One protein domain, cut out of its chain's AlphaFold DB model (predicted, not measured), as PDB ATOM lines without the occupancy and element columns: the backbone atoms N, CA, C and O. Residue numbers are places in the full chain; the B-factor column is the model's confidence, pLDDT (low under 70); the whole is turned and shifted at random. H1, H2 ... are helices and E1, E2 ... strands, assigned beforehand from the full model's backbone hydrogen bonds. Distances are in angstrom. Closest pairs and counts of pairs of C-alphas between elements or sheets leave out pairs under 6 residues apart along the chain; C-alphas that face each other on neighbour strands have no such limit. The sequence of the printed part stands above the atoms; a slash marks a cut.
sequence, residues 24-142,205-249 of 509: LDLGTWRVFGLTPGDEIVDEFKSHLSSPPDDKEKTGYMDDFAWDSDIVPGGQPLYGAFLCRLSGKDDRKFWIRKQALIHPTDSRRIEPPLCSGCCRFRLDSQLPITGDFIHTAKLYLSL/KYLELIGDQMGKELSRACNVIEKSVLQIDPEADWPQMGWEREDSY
ATOM      1  N   LEU A  24     297.400 174.093 253.743       91.69
ATOM      2  CA  LEU A  24     296.378 174.116 252.700       91.69
ATOM      3  C   LEU A  24     295.013 173.643 253.197       91.69
ATOM      4  O   LEU A  24     294.921 172.752 254.038       91.69
ATOM      5  N   ASP A  25     293.961 174.190 252.608       91.06
ATOM      6  CA  ASP A  25     292.627 173.605 252.640       91.06
ATOM      7  C   ASP A  25     292.592 172.556 251.516       91.06
ATOM      8  O   ASP A  25     292.909 172.885 250.368       91.06
ATOM      9  N   LEU A  26     292.256 171.306 251.839       85.31
ATOM     10  CA  LEU A  26     292.157 170.192 250.896       85.31
ATOM     11  C   LEU A  26     290.689 169.776 250.757       85.31
ATOM     12  O   LEU A  26     290.151 169.127 251.648       85.31
ATOM     13  N   GLY A  27     290.060 170.139 249.642       83.38
ATOM     14  CA  GLY A  27     288.691 169.755 249.305       83.38
ATOM     15  C   GLY A  27     287.594 170.373 250.180       83.38
ATOM     16  O   GLY A  27     287.815 171.030 251.202       83.38
ATOM     17  N   THR A  28     286.354 170.144 249.764       89.50
ATOM     18  CA  THR A  28     285.170 170.242 250.622       89.50
ATOM     19  C   THR A  28     284.321 169.007 250.359       89.50
ATOM     20  O   THR A  28     283.992 168.734 249.210       89.50
ATOM     21  N   TRP A  29     283.961 168.274 251.407       92.88
ATOM     22  CA  TRP A  29     282.946 167.231 251.318       92.88
ATOM     23  C   TRP A  29     281.620 167.830 251.763       92.88
ATOM     24  O   TRP A  29     281.563 168.521 252.787       92.88
ATOM     25  N   ARG A  30     280.566 167.584 250.996       91.69
ATOM     26  CA  ARG A  30     279.189 167.915 251.368       91.69
ATOM     27  C   ARG A  30     278.512 166.618 251.775       91.69
ATOM     28  O   ARG A  30     278.663 165.625 251.076       91.69
ATOM     29  N   VAL A  31     277.841 166.626 252.917       89.88
ATOM     30  CA  VAL A  31     277.178 165.476 253.532       89.88
ATOM     31  C   VAL A  31     275.678 165.741 253.545       89.88
ATOM     32  O   VAL A  31     275.251 166.834 253.932       89.88
ATOM     33  N   PHE A  32     274.911 164.743 253.122       88.75
ATOM     34  CA  PHE A  32     273.462 164.783 252.931       88.75
ATOM     35  C   PHE A  32     272.760 163.798 253.880       88.75
ATOM     36  O   PHE A  32     273.411 162.933 254.470       88.75
ATOM     37  N   GLY A  33     271.441 163.939 254.040       82.88
ATOM     38  CA  GLY A  33     270.634 163.085 254.926       82.88
ATOM     39  C   GLY A  33     270.775 163.386 256.427       82.88
ATOM     40  O   GLY A  33     270.385 162.565 257.251       82.88
ATOM     41  N   LEU A  34     271.343 164.544 256.798       82.94
ATOM     42  CA  LEU A  34     271.525 164.980 258.190       82.94
ATOM     43  C   LEU A  34     270.597 166.148 258.546       82.94
ATOM     44  O   LEU A  34     270.879 167.298 258.198       82.94
ATOM     45  N   THR A  35     269.539 165.866 259.301       74.38
ATOM     46  CA  THR A  35     268.570 166.865 259.779       74.38
ATOM     47  C   THR A  35     269.129 167.671 260.972       74.38
ATOM     48  O   THR A  35     269.591 167.082 261.951       74.38
ATOM     49  N   PRO A  36     269.156 169.020 260.936       64.12
ATOM     50  CA  PRO A  36     269.692 169.838 262.020       64.12
ATOM     51  C   PRO A  36     268.740 169.932 263.210       64.12
ATOM     52  O   PRO A  36     267.569 170.260 263.049       64.12
ATOM     53  N   GLY A  37     269.296 169.781 264.411       60.00
ATOM     54  CA  GLY A  37     268.556 169.858 265.675       60.00
ATOM     55  C   GLY A  37     268.427 168.511 266.380       60.00
ATOM     56  O   GLY A  37     268.222 168.498 267.590       60.00
ATOM     57  N   ASP A  38     268.638 167.414 265.651       61.72
ATOM     58  CA  ASP A  38     268.483 166.054 266.160       61.72
ATOM     59  C   ASP A  38     269.781 165.486 266.749       61.72
ATOM     60  O   ASP A  38     270.894 165.812 266.315       61.72
ATOM     61  N   GLU A  39     269.622 164.552 267.692       76.25
ATOM     62  CA  GLU A  39     270.710 163.770 268.302       76.25
ATOM     63  C   GLU A  39     271.579 163.069 267.239       76.25
ATOM     64  O   GLU A  39     272.792 162.961 267.406       76.25
ATOM     65  N   ILE A  40     270.978 162.728 266.092       81.31
ATOM     66  CA  ILE A  40     271.595 162.138 264.893       81.31
ATOM     67  C   ILE A  40     272.842 162.907 264.427       81.31
ATOM     68  O   ILE A  40     273.844 162.304 264.041       81.31
ATOM     69  N   VAL A  41     272.831 164.246 264.463       84.62
ATOM     70  CA  VAL A  41     273.996 165.042 264.032       84.62
ATOM     71  C   VAL A  41     275.151 164.909 265.024       84.62
ATOM     72  O   VAL A  41     276.313 164.883 264.613       84.62
ATOM     73  N   ASP A  42     274.864 164.804 266.320       83.88
ATOM     74  CA  ASP A  42     275.890 164.607 267.344       83.88
ATOM     75  C   ASP A  42     276.349 163.140 267.441       83.88
ATOM     76  O   ASP A  42     277.532 162.906 267.700       83.88
ATOM     77  N   GLU A  43     275.488 162.170 267.115       83.88
ATOM     78  CA  GLU A  43     275.831 160.758 266.892       83.88
ATOM     79  C   GLU A  43     276.773 160.614 265.681       83.88
ATOM     80  O   GLU A  43     277.870 160.064 265.806       83.88
ATOM     81  N   PHE A  44     276.448 161.230 264.539       87.94
ATOM     82  CA  PHE A  44     277.305 161.267 263.347       87.94
ATOM     83  C   PHE A  44     278.682 161.887 263.644       87.94
ATOM     84  O   PHE A  44     279.728 161.332 263.287       87.94
ATOM     85  N   LYS A  45     278.703 163.027 264.354       86.81
ATOM     86  CA  LYS A  45     279.936 163.658 264.859       86.81
ATOM     87  C   LYS A  45     280.705 162.732 265.806       86.81
ATOM     88  O   LYS A  45     281.936 162.730 265.766       86.81
ATOM     89  N   SER A  46     280.010 161.986 266.667       82.06
ATOM     90  CA  SER A  46     280.619 160.999 267.562       82.06
ATOM     91  C   SER A  46     281.348 159.943 266.738       82.06
ATOM     92  O   SER A  46     282.571 159.833 266.863       82.06
ATOM     93  N   HIS A  47     280.651 159.298 265.794       83.12
ATOM     94  CA  HIS A  47     281.214 158.251 264.942       83.12
ATOM     95  C   HIS A  47     282.406 158.726 264.106       83.12
ATOM     96  O   HIS A  47     283.433 158.052 264.068       83.12
ATOM     97  N   LEU A  48     282.348 159.932 263.530       82.94
ATOM     98  CA  LEU A  48     283.482 160.574 262.842       82.94
ATOM     99  C   LEU A  48     284.768 160.648 263.684       82.94
ATOM    100  O   LEU A  48     285.868 160.652 263.134       82.94
ATOM    101  N   SER A  49     284.636 160.743 265.008       76.50
ATOM    102  CA  SER A  49     285.750 160.798 265.961       76.50
ATOM    103  C   SER A  49     285.989 159.508 266.745       76.50
ATOM    104  O   SER A  49     286.942 159.461 267.525       76.50
ATOM    105  N   SER A  50     285.147 158.493 266.540       70.75
ATOM    106  CA  SER A  50     285.201 157.206 267.220       70.75
ATOM    107  C   SER A  50     286.042 156.186 266.445       70.75
ATOM    108  O   SER A  50     286.238 156.314 265.230       70.75
ATOM    109  N   PRO A  51     286.468 155.113 267.125       64.12
ATOM    110  CA  PRO A  51     286.683 153.804 266.514       64.12
ATOM    111  C   PRO A  51     285.644 153.411 265.445       64.12
ATOM    112  O   PRO A  51     284.450 153.660 265.639       64.12
ATOM    113  N   PRO A  52     286.050 152.758 264.343       60.69
ATOM    114  CA  PRO A  52     285.249 151.720 263.700       60.69
ATOM    115  C   PRO A  52     284.726 150.663 264.687       60.69
ATOM    116  O   PRO A  52     285.439 150.296 265.616       60.69
ATOM    117  N   ASP A  53     283.503 150.170 264.461       56.75
ATOM    118  CA  ASP A  53     282.889 149.095 265.254       56.75
ATOM    119  C   ASP A  53     283.138 147.714 264.618       56.75
ATOM    120  O   ASP A  53     282.688 147.428 263.504       56.75
ATOM    121  N   ASP A  54     283.810 146.828 265.357       51.72
ATOM    122  CA  ASP A  54     284.391 145.556 264.886       51.72
ATOM    123  C   ASP A  54     283.378 144.397 264.679       51.72
ATOM    124  O   ASP A  54     283.594 143.267 265.125       51.72
ATOM    125  N   LYS A  55     282.233 144.636 264.020       48.25
ATOM    126  CA  LYS A  55     281.220 143.581 263.762       48.25
ATOM    127  C   LYS A  55     281.277 142.934 262.376       48.25
ATOM    128  O   LYS A  55     280.754 141.832 262.208       48.25
ATOM    129  N   GLU A  56     281.939 143.548 261.397       41.44
ATOM    130  CA  GLU A  56     282.109 142.980 260.050       41.44
ATOM    131  C   GLU A  56     283.556 142.512 259.843       41.44
ATOM    132  O   GLU A  56     284.447 143.319 259.585       41.44
ATOM    133  N   LYS A  57     283.768 141.187 259.946       41.38
ATOM    134  CA  LYS A  57     285.061 140.468 259.857       41.38
ATOM    135  C   LYS A  57     285.769 140.631 258.503       41.38
ATOM    136  O   LYS A  57     285.901 139.682 257.728       41.38
ATOM    137  N   THR A  58     286.242 141.833 258.216       41.16
ATOM    138  CA  THR A  58     287.084 142.151 257.066       41.16
ATOM    139  C   THR A  58     288.456 142.536 257.606       41.16
ATOM    140  O   THR A  58     288.607 143.572 258.247       41.16
ATOM    141  N   GLY A  59     289.446 141.657 257.390       39.91
ATOM    142  CA  GLY A  59     290.737 141.609 258.105       39.91
ATOM    143  C   GLY A  59     291.731 142.743 257.818       39.91
ATOM    144  O   GLY A  59     292.911 142.497 257.581       39.91
ATOM    145  N   TYR A  60     291.235 143.974 257.769       37.47
ATOM    146  CA  TYR A  60     291.969 145.228 257.628       37.47
ATOM    147  C   TYR A  60     291.432 146.333 258.561       37.47
ATOM    148  O   TYR A  60     291.952 147.449 258.523       37.47
ATOM    149  N   MET A  61     290.388 146.042 259.354       43.12
ATOM    150  CA  MET A  61     289.697 147.005 260.223       43.12
ATOM    151  C   MET A  61     289.623 146.596 261.704       43.12
ATOM    152  O   MET A  61     289.233 147.448 262.490       43.12
ATOM    153  N   ASP A  62     290.067 145.390 262.091       41.69
ATOM    154  CA  ASP A  62     289.990 144.816 263.460       41.69
ATOM    155  C   ASP A  62     290.825 145.558 264.551       41.69
ATOM    156  O   ASP A  62     291.181 144.979 265.577       41.69
ATOM    157  N   ASP A  63     291.233 146.811 264.321       43.19
ATOM    158  CA  ASP A  63     292.334 147.472 265.036       43.19
ATOM    159  C   ASP A  63     291.913 148.752 265.789       43.19
ATOM    160  O   ASP A  63     292.779 149.549 266.175       43.19
ATOM    161  N   PHE A  64     290.612 149.019 265.979       44.62
ATOM    162  CA  PHE A  64     290.179 150.379 266.325       44.62
ATOM    163  C   PHE A  64     289.363 150.604 267.604       44.62
ATOM    164  O   PHE A  64     289.390 151.749 268.052       44.62
ATOM    165  N   ALA A  65     288.723 149.623 268.244       41.66
ATOM    166  CA  ALA A  65     288.001 149.859 269.507       41.66
ATOM    167  C   ALA A  65     288.930 149.876 270.749       41.66
ATOM    168  O   ALA A  65     289.522 148.858 271.099       41.66
ATOM    169  N   TRP A  66     289.038 151.024 271.444       51.75
ATOM    170  CA  TRP A  66     289.980 151.229 272.566       51.75
ATOM    171  C   TRP A  66     289.378 151.974 273.761       51.75
ATOM    172  O   TRP A  66     289.045 153.157 273.645       51.75
ATOM    173  N   ASP A  67     289.378 151.337 274.935       42.38
ATOM    174  CA  ASP A  67     289.312 152.055 276.212       42.38
ATOM    175  C   ASP A  67     290.602 152.858 276.436       42.38
ATOM    176  O   ASP A  67     291.712 152.433 276.101       42.38
ATOM    177  N   SER A  68     290.470 154.051 277.012       39.75
ATOM    178  CA  SER A  68     291.605 154.933 277.290       39.75
ATOM    179  C   SER A  68     292.213 154.634 278.668       39.75
ATOM    180  O   SER A  68     291.662 155.065 279.680       39.75
ATOM    181  N   ASP A  69     293.424 154.062 278.716       39.91
ATOM    182  CA  ASP A  69     294.219 153.869 279.956       39.91
ATOM    183  C   ASP A  69     294.398 155.149 280.807       39.91
ATOM    184  O   ASP A  69     294.707 155.089 281.996       39.91
ATOM    185  N   ILE A  70     294.220 156.332 280.206       42.19
ATOM    186  CA  ILE A  70     294.334 157.635 280.882       42.19
ATOM    187  C   ILE A  70     293.126 157.905 281.804       42.19
ATOM    188  O   ILE A  70     293.239 158.690 282.744       42.19
ATOM    189  N   VAL A  71     291.974 157.268 281.553       38.97
ATOM    190  CA  VAL A  71     290.733 157.424 282.329       38.97
ATOM    191  C   VAL A  71     289.973 156.090 282.344       38.97
ATOM    192  O   VAL A  71     289.299 155.777 281.362       38.97
ATOM    193  N   PRO A  72     290.013 155.317 283.445       35.00
ATOM    194  CA  PRO A  72     289.167 154.134 283.600       35.00
ATOM    195  C   PRO A  72     287.684 154.504 283.429       35.00
ATOM    196  O   PRO A  72     287.164 155.331 284.177       35.00
ATOM    197  N   GLY A  73     287.016 153.923 282.425       41.50
ATOM    198  CA  GLY A  73     285.630 154.251 282.057       41.50
ATOM    199  C   GLY A  73     285.449 155.503 281.180       41.50
ATOM    200  O   GLY A  73     284.328 155.990 281.042       41.50
ATOM    201  N   GLY A  74     286.519 156.059 280.602       42.12
ATOM    202  CA  GLY A  74     286.438 157.166 279.644       42.12
ATOM    203  C   GLY A  74     286.116 156.696 278.221       42.12
ATOM    204  O   GLY A  74     286.747 155.767 277.727       42.12
ATOM    205  N   GLN A  75     285.184 157.378 277.541       44.97
ATOM    206  CA  GLN A  75     284.829 157.086 276.142       44.97
ATOM    207  C   GLN A  75     286.051 157.141 275.195       44.97
ATOM    208  O   GLN A  75     286.933 157.985 275.399       44.97
ATOM    209  N   PRO A  76     286.092 156.324 274.121       48.78
ATOM    210  CA  PRO A  76     287.176 156.346 273.139       48.78
ATOM    211  C   PRO A  76     287.334 157.726 272.479       48.78
ATOM    212  O   PRO A  76     286.434 158.220 271.805       48.78
ATOM    213  N   LEU A  77     288.501 158.357 272.646       52.56
ATOM    214  CA  LEU A  77     288.763 159.725 272.160       52.56
ATOM    215  C   LEU A  77     289.344 159.799 270.733       52.56
ATOM    216  O   LEU A  77     289.606 160.900 270.239       52.56
ATOM    217  N   TYR A  78     289.604 158.658 270.083       58.94
ATOM    218  CA  TYR A  78     290.408 158.586 268.858       58.94
ATOM    219  C   TYR A  78     289.820 157.626 267.816       58.94
ATOM    220  O   TYR A  78     289.816 156.416 268.023       58.94
ATOM    221  N   GLY A  79     289.429 158.161 266.660       62.84
ATOM    222  CA  GLY A  79     289.175 157.396 265.444       62.84
ATOM    223  C   GLY A  79     290.444 157.174 264.619       62.84
ATOM    224  O   GLY A  79     291.538 157.659 264.946       62.84
ATOM    225  N   ALA A  80     290.307 156.435 263.516       65.75
ATOM    226  CA  ALA A  80     291.441 156.014 262.695       65.75
ATOM    227  C   ALA A  80     292.194 157.205 262.069       65.75
ATOM    228  O   ALA A  80     293.430 157.256 262.125       65.75
ATOM    229  N   PHE A  81     291.469 158.197 261.542       74.31
ATOM    230  CA  PHE A  81     292.028 159.430 260.973       74.31
ATOM    231  C   PHE A  81     291.773 160.688 261.828       74.31
ATOM    232  O   PHE A  81     292.674 161.520 261.989       74.31
ATOM    233  N   LEU A  82     290.572 160.820 262.402       82.88
ATOM    234  CA  LEU A  82     290.120 161.997 263.155       82.88
ATOM    235  C   LEU A  82     289.950 161.706 264.654       82.88
ATOM    236  O   LEU A  82     289.641 160.593 265.061       82.88
ATOM    237  N   CYS A  83     290.115 162.732 265.489       79.81
ATOM    238  CA  CYS A  83     289.823 162.680 266.920       79.81
ATOM    239  C   CYS A  83     289.140 163.961 267.419       79.81
ATOM    240  O   CYS A  83     289.357 165.062 266.890       79.81
ATOM    241  N   ARG A  84     288.326 163.833 268.471       76.94
ATOM    242  CA  ARG A  84     287.692 164.964 269.162       76.94
ATOM    243  C   ARG A  84     288.500 165.276 270.418       76.94
ATOM    244  O   ARG A  84     288.845 164.391 271.190       76.94
ATOM    245  N   LEU A  85     288.836 166.549 270.622       67.38
ATOM    246  CA  LEU A  85     289.503 166.985 271.851       67.38
ATOM    247  C   LEU A  85     288.437 167.464 272.833       67.38
ATOM    248  O   LEU A  85     287.698 168.397 272.516       67.38
ATOM    249  N   SER A  86     288.375 166.841 274.010       57.75
ATOM    250  CA  SER A  86     287.424 167.187 275.066       57.75
ATOM    251  C   SER A  86     287.471 168.684 275.409       57.75
ATOM    252  O   SER A  86     288.537 169.303 275.465       57.75
ATOM    253  N   GLY A  87     286.291 169.289 275.584       58.09
ATOM    254  CA  GLY A  87     286.150 170.712 275.918       58.09
ATOM    255  C   GLY A  87     286.527 171.703 274.805       58.09
ATOM    256  O   GLY A  87     286.842 172.852 275.113       58.09
ATOM    257  N   LYS A  88     286.532 171.298 273.525       58.50
ATOM    258  CA  LYS A  88     286.779 172.198 272.379       58.50
ATOM    259  C   LYS A  88     285.610 172.222 271.392       58.50
ATOM    260  O   LYS A  88     284.839 171.273 271.332       58.50
ATOM    261  N   ASP A  89     285.562 173.320 270.628       71.56
ATOM    262  CA  ASP A  89     284.768 173.579 269.410       71.56
ATOM    263  C   ASP A  89     284.168 172.303 268.784       71.56
ATOM    264  O   ASP A  89     284.892 171.494 268.199       71.56
ATOM    265  N   ASP A  90     282.849 172.121 268.935       73.44
ATOM    266  CA  ASP A  90     282.110 170.908 268.547       73.44
ATOM    267  C   ASP A  90     282.152 170.640 267.036       73.44
ATOM    268  O   ASP A  90     281.976 169.509 266.588       73.44
ATOM    269  N   ARG A  91     282.454 171.685 266.264       82.38
ATOM    270  CA  ARG A  91     282.582 171.683 264.807       82.38
ATOM    271  C   ARG A  91     283.982 171.289 264.344       82.38
ATOM    272  O   ARG A  91     284.250 171.346 263.146       82.38
ATOM    273  N   LYS A  92     284.910 170.948 265.249       88.56
ATOM    274  CA  LYS A  92     286.335 170.790 264.923       88.56
ATOM    275  C   LYS A  92     286.934 169.446 265.341       88.56
ATOM    276  O   LYS A  92     287.378 169.250 266.474       88.56
ATOM    277  N   PHE A  93     287.110 168.587 264.346       88.38
ATOM    278  CA  PHE A  93     287.806 167.307 264.449       88.38
ATOM    279  C   PHE A  93     289.279 167.485 264.114       88.38
ATOM    280  O   PHE A  93     289.617 168.060 263.084       88.38
ATOM    281  N   TRP A  94     290.184 167.009 264.959       85.25
ATOM    282  CA  TRP A  94     291.621 167.120 264.716       85.25
ATOM    283  C   TRP A  94     292.141 165.866 264.023       85.25
ATOM    284  O   TRP A  94     291.679 164.768 264.306       85.25
ATOM    285  N   ILE A  95     293.125 166.014 263.137       81.56
ATOM    286  CA  ILE A  95     293.828 164.849 262.581       81.56
ATOM    287  C   ILE A  95     294.645 164.205 263.706       81.56
ATOM    288  O   ILE A  95     295.364 164.908 264.434       81.56
ATOM    289  N   ARG A  96     294.522 162.881 263.855       78.12
ATOM    290  CA  ARG A  96     295.180 162.094 264.906       78.12
ATOM    291  C   ARG A  96     296.700 162.308 264.881       78.12
ATOM    292  O   ARG A  96     297.336 162.217 263.840       78.12
ATOM    293  N   LYS A  97     297.300 162.575 266.048       70.25
ATOM    294  CA  LYS A  97     298.758 162.818 266.202       70.25
ATOM    295  C   LYS A  97     299.512 161.706 266.935       70.25
ATOM    296  O   LYS A  97     300.729 161.780 267.076       70.25
ATOM    297  N   GLN A  98     298.790 160.718 267.451       63.66
ATOM    298  CA  GLN A  98     299.316 159.618 268.257       63.66
ATOM    299  C   GLN A  98     299.131 158.302 267.504       63.66
ATOM    300  O   GLN A  98     298.134 158.120 266.805       63.66
ATOM    301  N   ALA A  99     300.093 157.392 267.637       61.78
ATOM    302  CA  ALA A  99     299.922 156.028 267.155       61.78
ATOM    303  C   ALA A  99     298.917 155.289 268.049       61.78
ATOM    304  O   ALA A  99     298.924 155.501 269.261       61.78
ATOM    305  N   LEU A 100     298.097 154.432 267.449       58.97
ATOM    306  CA  LEU A 100     297.267 153.461 268.167       58.97
ATOM    307  C   LEU A 100     298.044 152.137 268.243       58.97
ATOM    308  O   LEU A 100     298.847 151.850 267.350       58.97
ATOM    309  N   ILE A 101     297.861 151.373 269.319       57.25
ATOM    310  CA  ILE A 101     298.559 150.105 269.584       57.25
ATOM    311  C   ILE A 101     297.522 149.095 270.094       57.25
ATOM    312  O   ILE A 101     296.797 149.409 271.028       57.25
ATOM    313  N   HIS A 102     297.474 147.906 269.498       56.38
ATOM    314  CA  HIS A 102     296.539 146.818 269.820       56.38
ATOM    315  C   HIS A 102     297.082 145.958 271.002       56.38
ATOM    316  O   HIS A 102     298.300 145.851 271.142       56.38
ATOM    317  N   PRO A 103     296.281 145.347 271.902       51.50
ATOM    318  CA  PRO A 103     296.724 144.975 273.249       51.50
ATOM    319  C   PRO A 103     297.070 143.483 273.322       51.50
ATOM    320  O   PRO A 103     297.858 143.046 274.152       51.50
ATOM    321  N   THR A 104     296.466 142.718 272.416       53.44
ATOM    322  CA  THR A 104     296.553 141.281 272.255       53.44
ATOM    323  C   THR A 104     297.726 140.920 271.348       53.44
ATOM    324  O   THR A 104     298.415 139.949 271.639       53.44
ATOM    325  N   ASP A 105     298.009 141.709 270.301       59.22
ATOM    326  CA  ASP A 105     299.118 141.445 269.361       59.22
ATOM    327  C   ASP A 105     300.137 142.594 269.183       59.22
ATOM    328  O   ASP A 105     301.137 142.420 268.485       59.22
ATOM    329  N   SER A 106     299.941 143.757 269.821       59.38
ATOM    330  CA  SER A 106     300.843 144.922 269.711       59.38
ATOM    331  C   SER A 106     301.048 145.485 268.293       59.38
ATOM    332  O   SER A 106     301.998 146.251 268.074       59.38
ATOM    333  N   ARG A 107     300.170 145.178 267.321       56.59
ATOM    334  CA  ARG A 107     300.129 145.885 266.031       56.59
ATOM    335  C   ARG A 107     299.908 147.376 266.267       56.59
ATOM    336  O   ARG A 107     299.215 147.789 267.194       56.59
ATOM    337  N   ARG A 108     300.568 148.201 265.451       55.56
ATOM    338  CA  ARG A 108     300.656 149.650 265.659       55.56
ATOM    339  C   ARG A 108     300.222 150.409 264.415       55.56
ATOM    340  O   ARG A 108     300.903 150.362 263.393       55.56
ATOM    341  N   ILE A 109     299.148 151.180 264.550       58.19
ATOM    342  CA  ILE A 109     298.639 152.072 263.512       58.19
ATOM    343  C   ILE A 109     299.236 153.457 263.744       58.19
ATOM    344  O   ILE A 109     298.833 154.207 264.640       58.19
ATOM    345  N   GLU A 110     300.212 153.819 262.927       60.38
ATOM    346  CA  GLU A 110     300.843 155.136 262.996       60.38
ATOM    347  C   GLU A 110     299.838 156.270 262.696       60.38
ATOM    348  O   GLU A 110     298.818 156.045 262.032       60.38
ATOM    349  N   PRO A 111     300.058 157.490 263.222       60.66
ATOM    350  CA  PRO A 111     299.230 158.638 262.877       60.66
ATOM    351  C   PRO A 111     299.459 159.055 261.414       60.66
ATOM    352  O   PRO A 111     300.546 158.818 260.874       60.66
ATOM    353  N   PRO A 112     298.488 159.739 260.785       65.38
ATOM    354  CA  PRO A 112     298.711 160.434 259.524       65.38
ATOM    355  C   PRO A 112     299.946 161.340 259.588       65.38
ATOM    356  O   PRO A 112     300.225 161.983 260.601       65.38
ATOM    357  N   LEU A 113     300.690 161.408 258.484       66.56
ATOM    358  CA  LEU A 113     301.914 162.211 258.399       66.56
ATOM    359  C   LEU A 113     301.630 163.719 258.252       66.56
ATOM    360  O   LEU A 113     302.522 164.556 258.401       66.56
ATOM    361  N   CYS A 114     300.375 164.087 257.996       72.69
ATOM    362  CA  CYS A 114     299.873 165.449 258.089       72.69
ATOM    363  C   CYS A 114     299.403 165.776 259.514       72.69
ATOM    364  O   CYS A 114     298.947 164.920 260.267       72.69
ATOM    365  N   SER A 115     299.454 167.055 259.877       81.56
ATOM    366  CA  SER A 115     298.669 167.577 260.998       81.56
ATOM    367  C   SER A 115     297.551 168.459 260.458       81.56
ATOM    368  O   SER A 115     297.630 168.908 259.319       81.56
ATOM    369  N   GLY A 116     296.502 168.714 261.236       86.56
ATOM    370  CA  GLY A 116     295.377 169.483 260.717       86.56
ATOM    371  C   GLY A 116     294.087 169.286 261.490       86.56
ATOM    372  O   GLY A 116     294.095 168.804 262.628       86.56
ATOM    373  N   CYS A 117     292.983 169.662 260.855       91.06
ATOM    374  CA  CYS A 117     291.633 169.455 261.359       91.06
ATOM    375  C   CYS A 117     290.594 169.452 260.232       91.06
ATOM    376  O   CYS A 117     290.660 170.292 259.338       91.06
ATOM    377  N   CYS A 118     289.582 168.597 260.336       91.69
ATOM    378  CA  CYS A 118     288.316 168.805 259.648       91.69
ATOM    379  C   CYS A 118     287.480 169.832 260.436       91.69
ATOM    380  O   CYS A 118     287.377 169.753 261.664       91.69
ATOM    381  N   ARG A 119     286.882 170.802 259.738       92.38
ATOM    382  CA  ARG A 119     285.757 171.588 260.256       92.38
ATOM    383  C   ARG A 119     284.460 171.067 259.658       92.38
ATOM    384  O   ARG A 119     284.317 171.111 258.441       92.38
ATOM    385  N   PHE A 120     283.536 170.649 260.510       90.88
ATOM    386  CA  PHE A 120     282.204 170.187 260.146       90.88
ATOM    387  C   PHE A 120     281.160 171.224 260.561       90.88
ATOM    388  O   PHE A 120     281.139 171.651 261.714       90.88
ATOM    389  N   ARG A 121     280.308 171.668 259.639       89.81
ATOM    390  CA  ARG A 121     279.284 172.691 259.908       89.81
ATOM    391  C   ARG A 121     278.102 172.533 258.960       89.81
ATOM    392  O   ARG A 121     278.314 172.181 257.805       89.81
ATOM    393  N   LEU A 122     276.898 172.883 259.403       87.00
ATOM    394  CA  LEU A 122     275.775 173.130 258.496       87.00
ATOM    395  C   LEU A 122     276.182 174.199 257.465       87.00
ATOM    396  O   LEU A 122     276.835 175.185 257.837       87.00
ATOM    397  N   ASP A 123     275.859 174.003 256.186       81.62
ATOM    398  CA  ASP A 123     276.045 175.059 255.199       81.62
ATOM    399  C   ASP A 123     275.017 176.173 255.431       81.62
ATOM    400  O   ASP A 123     273.828 175.942 255.626       81.62
ATOM    401  N   SER A 124     275.502 177.411 255.444       68.44
ATOM    402  CA  SER A 124     274.672 178.609 255.567       68.44
ATOM    403  C   SER A 124     273.896 178.926 254.287       68.44
ATOM    404  O   SER A 124     272.966 179.728 254.327       68.44
ATOM    405  N   GLN A 125     274.295 178.348 253.152       63.84
ATOM    406  CA  GLN A 125     273.518 178.401 251.920       63.84
ATOM    407  C   GLN A 125     272.532 177.233 251.924       63.84
ATOM    408  O   GLN A 125     272.888 176.118 251.553       63.84
ATOM    409  N   LEU A 126     271.293 177.500 252.353       54.12
ATOM    410  CA  LEU A 126     270.180 176.572 252.155       54.12
ATOM    411  C   LEU A 126     270.075 176.269 250.650       54.12
ATOM    412  O   LEU A 126     269.921 177.217 249.869       54.12
ATOM    413  N   PRO A 127     270.183 175.003 250.211       52.81
ATOM    414  CA  PRO A 127     269.978 174.675 248.813       52.81
ATOM    415  C   PRO A 127     268.517 174.924 248.438       52.81
ATOM    416  O   PRO A 127     267.599 174.774 249.242       52.81
ATOM    417  N   ILE A 128     268.301 175.255 247.166       51.16
ATOM    418  CA  ILE A 128     266.967 175.501 246.595       51.16
ATOM    419  C   ILE A 128     266.081 174.233 246.666       51.16
ATOM    420  O   ILE A 128     264.864 174.332 246.555       51.16
ATOM    421  N   THR A 129     266.679 173.056 246.889       56.78
ATOM    422  CA  THR A 129     265.997 171.760 247.036       56.78
ATOM    423  C   THR A 129     265.329 171.548 248.398       56.78
ATOM    424  O   THR A 129     264.437 170.715 248.494       56.78
ATOM    425  N   GLY A 130     265.712 172.306 249.436       58.16
ATOM    426  CA  GLY A 130     265.187 172.153 250.801       58.16
ATOM    427  C   GLY A 130     265.980 171.201 251.709       58.16
ATOM    428  O   GLY A 130     265.707 171.156 252.906       58.16
ATOM    429  N   ASP A 131     266.985 170.496 251.182       66.75
ATOM    430  CA  ASP A 131     267.805 169.552 251.952       66.75
ATOM    431  C   ASP A 131     268.810 170.243 252.883       66.75
ATOM    432  O   ASP A 131     269.394 171.282 252.568       66.75
ATOM    433  N   PHE A 132     269.114 169.620 254.019       75.19
ATOM    434  CA  PHE A 132     270.123 170.134 254.941       75.19
ATOM    435  C   PHE A 132     271.523 169.600 254.618       75.19
ATOM    436  O   PHE A 132     271.903 168.488 254.987       75.19
ATOM    437  N   ILE A 133     272.326 170.430 253.947       84.12
ATOM    438  CA  ILE A 133     273.701 170.092 253.565       84.12
ATOM    439  C   ILE A 133     274.674 170.472 254.682       84.12
ATOM    440  O   ILE A 133     274.767 171.633 255.080       84.12
ATOM    441  N   HIS A 134     275.476 169.514 255.138       89.56
ATOM    442  CA  HIS A 134     276.611 169.780 256.018       89.56
ATOM    443  C   HIS A 134     277.924 169.806 255.224       89.56
ATOM    444  O   HIS A 134     278.149 168.979 254.350       89.56
ATOM    445  N   THR A 135     278.831 170.732 255.535       91.50
ATOM    446  CA  THR A 135     280.166 170.820 254.924       91.50
ATOM    447  C   THR A 135     281.252 170.349 255.882       91.50
ATOM    448  O   THR A 135     281.408 170.892 256.977       91.50
ATOM    449  N   ALA A 136     282.049 169.381 255.434       92.38
ATOM    450  CA  ALA A 136     283.308 168.978 256.043       92.38
ATOM    451  C   ALA A 136     284.470 169.581 255.232       92.38
ATOM    452  O   ALA A 136     284.634 169.291 254.047       92.38
ATOM    453  N   LYS A 137     285.282 170.446 255.849       92.94
ATOM    454  CA  LYS A 137     286.445 171.092 255.211       92.94
ATOM    455  C   LYS A 137     287.734 170.683 255.900       92.94
ATOM    456  O   LYS A 137     287.901 170.954 257.093       92.94
ATOM    457  N   LEU A 138     288.642 170.044 255.165       91.12
ATOM    458  CA  LEU A 138     289.880 169.499 255.714       91.12
ATOM    459  C   LEU A 138     291.022 170.515 255.601       91.12
ATOM    460  O   LEU A 138     291.517 170.814 254.520       91.12
ATOM    461  N   TYR A 139     291.463 171.033 256.741       92.25
ATOM    462  CA  TYR A 139     292.612 171.926 256.854       92.25
ATOM    463  C   TYR A 139     293.853 171.099 257.166       92.25
ATOM    464  O   TYR A 139     293.929 170.483 258.232       92.25
ATOM    465  N   LEU A 140     294.831 171.112 256.267       88.56
ATOM    466  CA  LEU A 140     296.102 170.411 256.391       88.56
ATOM    467  C   LEU A 140     297.249 171.371 256.698       88.56
ATOM    468  O   LEU A 140     297.341 172.477 256.174       88.56
ATOM    469  N   SER A 141     298.170 170.889 257.519       87.50
ATOM    470  CA  SER A 141     299.475 171.468 257.795       87.50
ATOM    471  C   SER A 141     300.504 170.350 257.656       87.50
ATOM    472  O   SER A 141     300.677 169.500 258.542       87.50
ATOM    473  N   LEU A 142     301.121 170.312 256.478       80.88
ATOM    474  CA  LEU A 142     302.162 169.371 256.089       80.88
ATOM    475  C   LEU A 142     303.512 169.967 256.488       80.88
ATOM    476  O   LEU A 142     303.777 171.126 256.184       80.88
ATOM    477  N   LYS A 205     299.239 162.149 244.675       70.94
ATOM    478  CA  LYS A 205     298.827 160.841 245.212       70.94
ATOM    479  C   LYS A 205     298.790 160.779 246.747       70.94
ATOM    480  O   LYS A 205     297.983 160.065 247.330       70.94
ATOM    481  N   TYR A 206     299.656 161.518 247.439       72.38
ATOM    482  CA  TYR A 206     299.599 161.620 248.900       72.38
ATOM    483  C   TYR A 206     298.398 162.453 249.373       72.38
ATOM    484  O   TYR A 206     297.776 162.108 250.379       72.38
ATOM    485  N   LEU A 207     298.035 163.514 248.642       78.75
ATOM    486  CA  LEU A 207     296.798 164.260 248.889       78.75
ATOM    487  C   LEU A 207     295.557 163.408 248.572       78.75
ATOM    488  O   LEU A 207     294.613 163.418 249.357       78.75
ATOM    489  N   GLU A 208     295.602 162.611 247.503       78.94
ATOM    490  CA  GLU A 208     294.581 161.621 247.136       78.94
ATOM    491  C   GLU A 208     294.327 160.621 248.269       78.94
ATOM    492  O   GLU A 208     293.213 160.537 248.772       78.94
ATOM    493  N   LEU A 209     295.377 159.976 248.792       76.62
ATOM    494  CA  LEU A 209     295.268 159.053 249.928       76.62
ATOM    495  C   LEU A 209     294.685 159.706 251.197       76.62
ATOM    496  O   LEU A 209     293.985 159.042 251.961       76.62
ATOM    497  N   ILE A 210     294.953 160.997 251.436       79.38
ATOM    498  CA  ILE A 210     294.320 161.752 252.530       79.38
ATOM    499  C   ILE A 210     292.832 161.987 252.238       79.38
ATOM    500  O   ILE A 210     291.999 161.808 253.130       79.38
ATOM    501  N   GLY A 211     292.492 162.387 251.012       83.81
ATOM    502  CA  GLY A 211     291.117 162.639 250.592       83.81
ATOM    503  C   GLY A 211     290.250 161.378 250.617       83.81
ATOM    504  O   GLY A 211     289.109 161.423 251.079       83.81
ATOM    505  N   ASP A 212     290.809 160.244 250.208       82.12
ATOM    506  CA  ASP A 212     290.162 158.935 250.252       82.12
ATOM    507  C   ASP A 212     289.982 158.439 251.687       82.12
ATOM    508  O   ASP A 212     288.941 157.871 252.017       82.12
ATOM    509  N   GLN A 213     290.956 158.675 252.576       80.62
ATOM    510  CA  GLN A 213     290.788 158.355 253.994       80.62
ATOM    511  C   GLN A 213     289.686 159.211 254.634       80.62
ATOM    512  O   GLN A 213     288.874 158.679 255.384       80.62
ATOM    513  N   MET A 214     289.602 160.505 254.302       86.38
ATOM    514  CA  MET A 214     288.498 161.365 254.743       86.38
ATOM    515  C   MET A 214     287.142 160.855 254.222       86.38
ATOM    516  O   MET A 214     286.181 160.786 254.987       86.38
ATOM    517  N   GLY A 215     287.075 160.437 252.954       86.56
ATOM    518  CA  GLY A 215     285.885 159.813 252.370       86.56
ATOM    519  C   GLY A 215     285.467 158.527 253.093       86.56
ATOM    520  O   GLY A 215     284.290 158.350 253.389       86.56
ATOM    521  N   LYS A 216     286.424 157.666 253.467       83.25
ATOM    522  CA  LYS A 216     286.155 156.444 254.248       83.25
ATOM    523  C   LYS A 216     285.577 156.736 255.632       83.25
ATOM    524  O   LYS A 216     284.642 156.049 256.033       83.25
ATOM    525  N   GLU A 217     286.082 157.744 256.347       84.62
ATOM    526  CA  GLU A 217     285.507 158.142 257.645       84.62
ATOM    527  C   GLU A 217     284.073 158.671 257.499       84.62
ATOM    528  O   GLU A 217     283.214 158.346 258.316       84.62
ATOM    529  N   LEU A 218     283.800 159.451 256.446       90.31
ATOM    530  CA  LEU A 218     282.460 159.965 256.159       90.31
ATOM    531  C   LEU A 218     281.495 158.841 255.773       90.31
ATOM    532  O   LEU A 218     280.420 158.756 256.354       90.31
ATOM    533  N   SER A 219     281.887 157.939 254.865       89.31
ATOM    534  CA  SER A 219     281.088 156.754 254.522       89.31
ATOM    535  C   SER A 219     280.817 155.887 255.747       89.31
ATOM    536  O   SER A 219     279.691 155.450 255.939       89.31
ATOM    537  N   ARG A 220     281.816 155.670 256.613       85.69
ATOM    538  CA  ARG A 220     281.634 154.920 257.861       85.69
ATOM    539  C   ARG A 220     280.584 155.575 258.758       85.69
ATOM    540  O   ARG A 220     279.689 154.880 259.223       85.69
ATOM    541  N   ALA A 221     280.672 156.887 258.978       87.69
ATOM    542  CA  ALA A 221     279.714 157.607 259.810       87.69
ATOM    543  C   ALA A 221     278.298 157.624 259.196       87.69
ATOM    544  O   ALA A 221     277.341 157.367 259.919       87.69
ATOM    545  N   CYS A 222     278.156 157.832 257.879       88.62
ATOM    546  CA  CYS A 222     276.865 157.732 257.183       88.62
ATOM    547  C   CYS A 222     276.247 156.333 257.337       88.62
ATOM    548  O   CYS A 222     275.107 156.212 257.769       88.62
ATOM    549  N   ASN A 223     277.020 155.278 257.054       85.62
ATOM    550  CA  ASN A 223     276.541 153.894 257.089       85.62
ATOM    551  C   ASN A 223     276.088 153.450 258.489       85.62
ATOM    552  O   ASN A 223     275.221 152.587 258.596       85.62
ATOM    553  N   VAL A 224     276.699 153.972 259.562       83.94
ATOM    554  CA  VAL A 224     276.272 153.656 260.934       83.94
ATOM    555  C   VAL A 224     274.919 154.296 261.227       83.94
ATOM    556  O   VAL A 224     274.005 153.582 261.624       83.94
ATOM    557  N   ILE A 225     274.760 155.594 260.949       84.44
ATOM    558  CA  ILE A 225     273.494 156.308 261.167       84.44
ATOM    559  C   ILE A 225     272.363 155.715 260.319       84.44
ATOM    560  O   ILE A 225     271.290 155.435 260.844       84.44
ATOM    561  N   GLU A 226     272.605 155.449 259.035       83.88
ATOM    562  CA  GLU A 226     271.619 154.834 258.138       83.88
ATOM    563  C   GLU A 226     271.177 153.449 258.648       83.88
ATOM    564  O   GLU A 226     269.982 153.159 258.708       83.88
ATOM    565  N   LYS A 227     272.118 152.621 259.130       82.12
ATOM    566  CA  LYS A 227     271.802 151.341 259.787       82.12
ATOM    567  C   LYS A 227     271.050 151.514 261.113       82.12
ATOM    568  O   LYS A 227     270.226 150.651 261.413       82.12
ATOM    569  N   SER A 228     271.335 152.549 261.908       80.12
ATOM    570  CA  SER A 228     270.620 152.844 263.160       80.12
ATOM    571  C   SER A 228     269.170 153.255 262.888       80.12
ATOM    572  O   SER A 228     268.257 152.694 263.489       80.12
ATOM    573  N   VAL A 229     268.939 154.170 261.938       77.38
ATOM    574  CA  VAL A 229     267.596 154.657 261.573       77.38
ATOM    575  C   VAL A 229     266.740 153.527 260.992       77.38
ATOM    576  O   VAL A 229     265.651 153.274 261.502       77.38
ATOM    577  N   LEU A 230     267.256 152.771 260.015       73.19
ATOM    578  CA  LEU A 230     266.521 151.661 259.383       73.19
ATOM    579  C   LEU A 230     266.247 150.471 260.324       73.19
ATOM    580  O   LEU A 230     265.398 149.634 260.022       73.19
ATOM    581  N   GLN A 231     266.953 150.362 261.456       75.19
ATOM    582  CA  GLN A 231     266.629 149.389 262.510       75.19
ATOM    583  C   GLN A 231     265.476 149.845 263.412       75.19
ATOM    584  O   GLN A 231     264.808 148.998 264.004       75.19
ATOM    585  N   ILE A 232     265.266 151.158 263.542       77.19
ATOM    586  CA  ILE A 232     264.207 151.752 264.366       77.19
ATOM    587  C   ILE A 232     262.901 151.835 263.570       77.19
ATOM    588  O   ILE A 232     261.851 151.476 264.099       77.19
ATOM    589  N   ASP A 233     262.975 152.254 262.304       76.38
ATOM    590  CA  ASP A 233     261.833 152.314 261.389       76.38
ATOM    591  C   ASP A 233     262.229 151.833 259.975       76.38
ATOM    592  O   ASP A 233     262.784 152.601 259.184       76.38
ATOM    593  N   PRO A 234     261.965 150.553 259.638       74.06
ATOM    594  CA  PRO A 234     262.256 149.994 258.317       74.06
ATOM    595  C   PRO A 234     261.377 150.531 257.175       74.06
ATOM    596  O   PRO A 234     261.696 150.263 256.017       74.06
ATOM    597  N   GLU A 235     260.269 151.224 257.473       75.25
ATOM    598  CA  GLU A 235     259.362 151.810 256.470       75.25
ATOM    599  C   GLU A 235     259.507 153.341 256.359       75.25
ATOM    600  O   GLU A 235     258.823 153.968 255.546       75.25
ATOM    601  N   ALA A 236     260.424 153.952 257.120       69.75
ATOM    602  CA  ALA A 236     260.722 155.374 257.019       69.75
ATOM    603  C   ALA A 236     261.283 155.746 255.635       69.75
ATOM    604  O   ALA A 236     262.337 155.261 255.219       69.75
ATOM    605  N   ASP A 237     260.629 156.704 254.971       69.38
ATOM    606  CA  ASP A 237     261.131 157.391 253.771       69.38
ATOM    607  C   ASP A 237     262.238 158.394 254.163       69.38
ATOM    608  O   ASP A 237     262.084 159.615 254.084       69.38
ATOM    609  N   TRP A 238     263.335 157.871 254.721       69.56
ATOM    610  CA  TRP A 238     264.462 158.670 255.195       69.56
ATOM    611  C   TRP A 238     265.386 159.050 254.026       69.56
ATOM    612  O   TRP A 238     265.752 158.180 253.230       69.56
ATOM    613  N   PRO A 239     265.824 160.320 253.911       71.88
ATOM    614  CA  PRO A 239     266.730 160.736 252.846       71.88
ATOM    615  C   PRO A 239     268.050 159.959 252.908       71.88
ATOM    616  O   PRO A 239     268.748 159.985 253.924       71.88
ATOM    617  N   GLN A 240     268.405 159.305 251.795       79.69
ATOM    618  CA  GLN A 240     269.607 158.477 251.686       79.69
ATOM    619  C   GLN A 240     270.847 159.228 252.188       79.69
ATOM    620  O   GLN A 240     271.168 160.331 251.725       79.69
ATOM    621  N   MET A 241     271.574 158.614 253.121       85.00
ATOM    622  CA  MET A 241     272.781 159.218 253.668       85.00
ATOM    623  C   MET A 241     273.940 159.099 252.682       85.00
ATOM    624  O   MET A 241     274.180 158.056 252.077       85.00
ATOM    625  N   GLY A 242     274.720 160.167 252.540       87.50
ATOM    626  CA  GLY A 242     275.821 160.161 251.583       87.50
ATOM    627  C   GLY A 242     276.672 161.415 251.624       87.50
ATOM    628  O   GLY A 242     276.423 162.341 252.398       87.50
ATOM    629  N   TRP A 243     277.694 161.439 250.773       92.50
ATOM    630  CA  TRP A 243     278.546 162.604 250.589       92.50
ATOM    631  C   TRP A 243     279.032 162.747 249.144       92.50
ATOM    632  O   TRP A 243     279.251 161.757 248.450       92.50
ATOM    633  N   GLU A 244     279.263 163.988 248.717       90.69
ATOM    634  CA  GLU A 244     280.006 164.320 247.494       90.69
ATOM    635  C   GLU A 244     281.304 165.062 247.847       90.69
ATOM    636  O   GLU A 244     281.379 165.759 248.865       90.69
ATOM    637  N   ARG A 245     282.344 164.911 247.018       88.94
ATOM    638  CA  ARG A 245     283.657 165.553 247.194       88.94
ATOM    639  C   ARG A 245     283.873 166.599 246.106       88.94
ATOM    640  O   ARG A 245     283.951 166.271 244.929       88.94
ATOM    641  N   GLU A 246     284.010 167.856 246.510       86.38
ATOM    642  CA  GLU A 246     284.412 168.950 245.632       86.38
ATOM    643  C   GLU A 246     285.944 169.053 245.624       86.38
ATOM    644  O   GLU A 246     286.550 169.656 246.524       86.38
ATOM    645  N   ASP A 247     286.564 168.447 244.605       77.25
ATOM    646  CA  ASP A 247     288.013 168.472 244.396       77.25
ATOM    647  C   ASP A 247     288.487 169.900 244.118       77.25
ATOM    648  O   ASP A 247     288.323 170.504 243.061       77.25
ATOM    649  N   SER A 248     289.027 170.480 245.178       83.75
ATOM    650  CA  SER A 248     289.425 171.872 245.284       83.75
ATOM    651  C   SER A 248     290.580 171.961 246.272       83.75
ATOM    652  O   SER A 248     290.808 171.057 247.084       83.75
ATOM    653  N   TYR A 249     291.342 173.045 246.218       88.38
ATOM    654  CA  TYR A 249     292.308 173.345 247.266       88.38
ATOM    655  C   TYR A 249     292.524 174.852 247.404       88.38
ATOM    656  O   TYR A 249     292.270 175.638 246.486       88.38
TER     657      TYR A 249
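AT A GLANCE: This is residues 24 to 142 and 205 to 249 of the 509 residues of an uncharacterized protein of Prosthecobacter dejongeii (UniProt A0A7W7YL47). A twisted sheet of five strands has two helices over one face: the long H2 runs over E1, and the shorter H1 lies over E3, side by side with part of H2. Two long stretches have no named element, residues 50 to 91 and 96 to 114, and in the first of them residues 82 to 83 pair with residues 94 to 95 of the edge strand E2; residues 55 to 60 and 231 to 237 stick out. The printed part has 164 residues, under half of them in named elements, which follow as E1, H1, E2, E3, E4, H2, E5; the class is mixed, helices and strands. The sheet's order is E2, E3, E4, E1, E5, all antiparallel. The whole is compact, with a radius of gyration of the C-alphas of 16.2 A and spans of 50 by 40 by 32 A.

IN THESE COORDINATES: In the sheet, E2 is residues 92 to 95, E3 residues 115 to 122, 23.7 A long, and E4 residues 134 to 142, 25.6 A. E1, residues 24 to 32, is 24.7 A long and begins at C-alpha 24 (296.378, 174.116, 252.700). E5, residues 242 to 249, is 21.5 A long and ends at C-alpha 249 (292.308, 173.345, 247.266). H1 is residues 39 to 49, 15.5 A. H2, residues 205 to 232, is 40.6 A long and begins at C-alpha 205 (298.827, 160.841, 245.212).

HOW THE PARTS SIT: E2, E3 and E4 form a meander, each strand the antiparallel neighbour of the one before; E2 and E3 are a hairpin, and so are E3 and E4. N 93 and O 118 are 2.9 A apart between E2 and E3, and N 119 and O 137 are 2.8 A apart between E3 and E4. E4 and E1 have N 26 and O 138 at 2.8 A; E1 and E5 have N 30 and O 244 at 2.9 A. These four pairs are within hydrogen-bond range. H2 is on the sheet at a height of 9.1 A, over E1 and along the strands, at 22 degrees to E1 on the local plane; 2 of its C-alphas fall on E4, so it is only just not over that strand. The closest C-alphas of H2 and E5, those of Cys 222 and Gly 242, are 6.2 A apart. H1 is on the same face, at a height of 10.4 A, over E3 and along the strands, at 12 degrees to E3 on the local plane; 2 of its C-alphas fall on E2, only just short of lying over it. H1 and H2 touch, through residues 217 to 225 of H2 alone; the closest C-alphas, of His 47 and Ala 221, are 5.4 A apart. They run opposite ways at a tilt of 37 degrees, only just steep. In H1 and H2 every O i to N i+4 pair is within hydrogen-bond range. E1 and E2 are apart.

THE WHOLE: The two C-alphas farthest apart, those of Asp 105 and Ile 128, are 52.1 A from each other. Residues 143 to 204 are not printed; C-alphas 142 and 205 are 14.2 A apart across this cut. The links H1 to E2, E2 to E3 and E3 to E4 are long. The mean pLDDT of the printed part is 71.9, and 64 residues are under 70, among them residues 51 to 80 and 98 to 113.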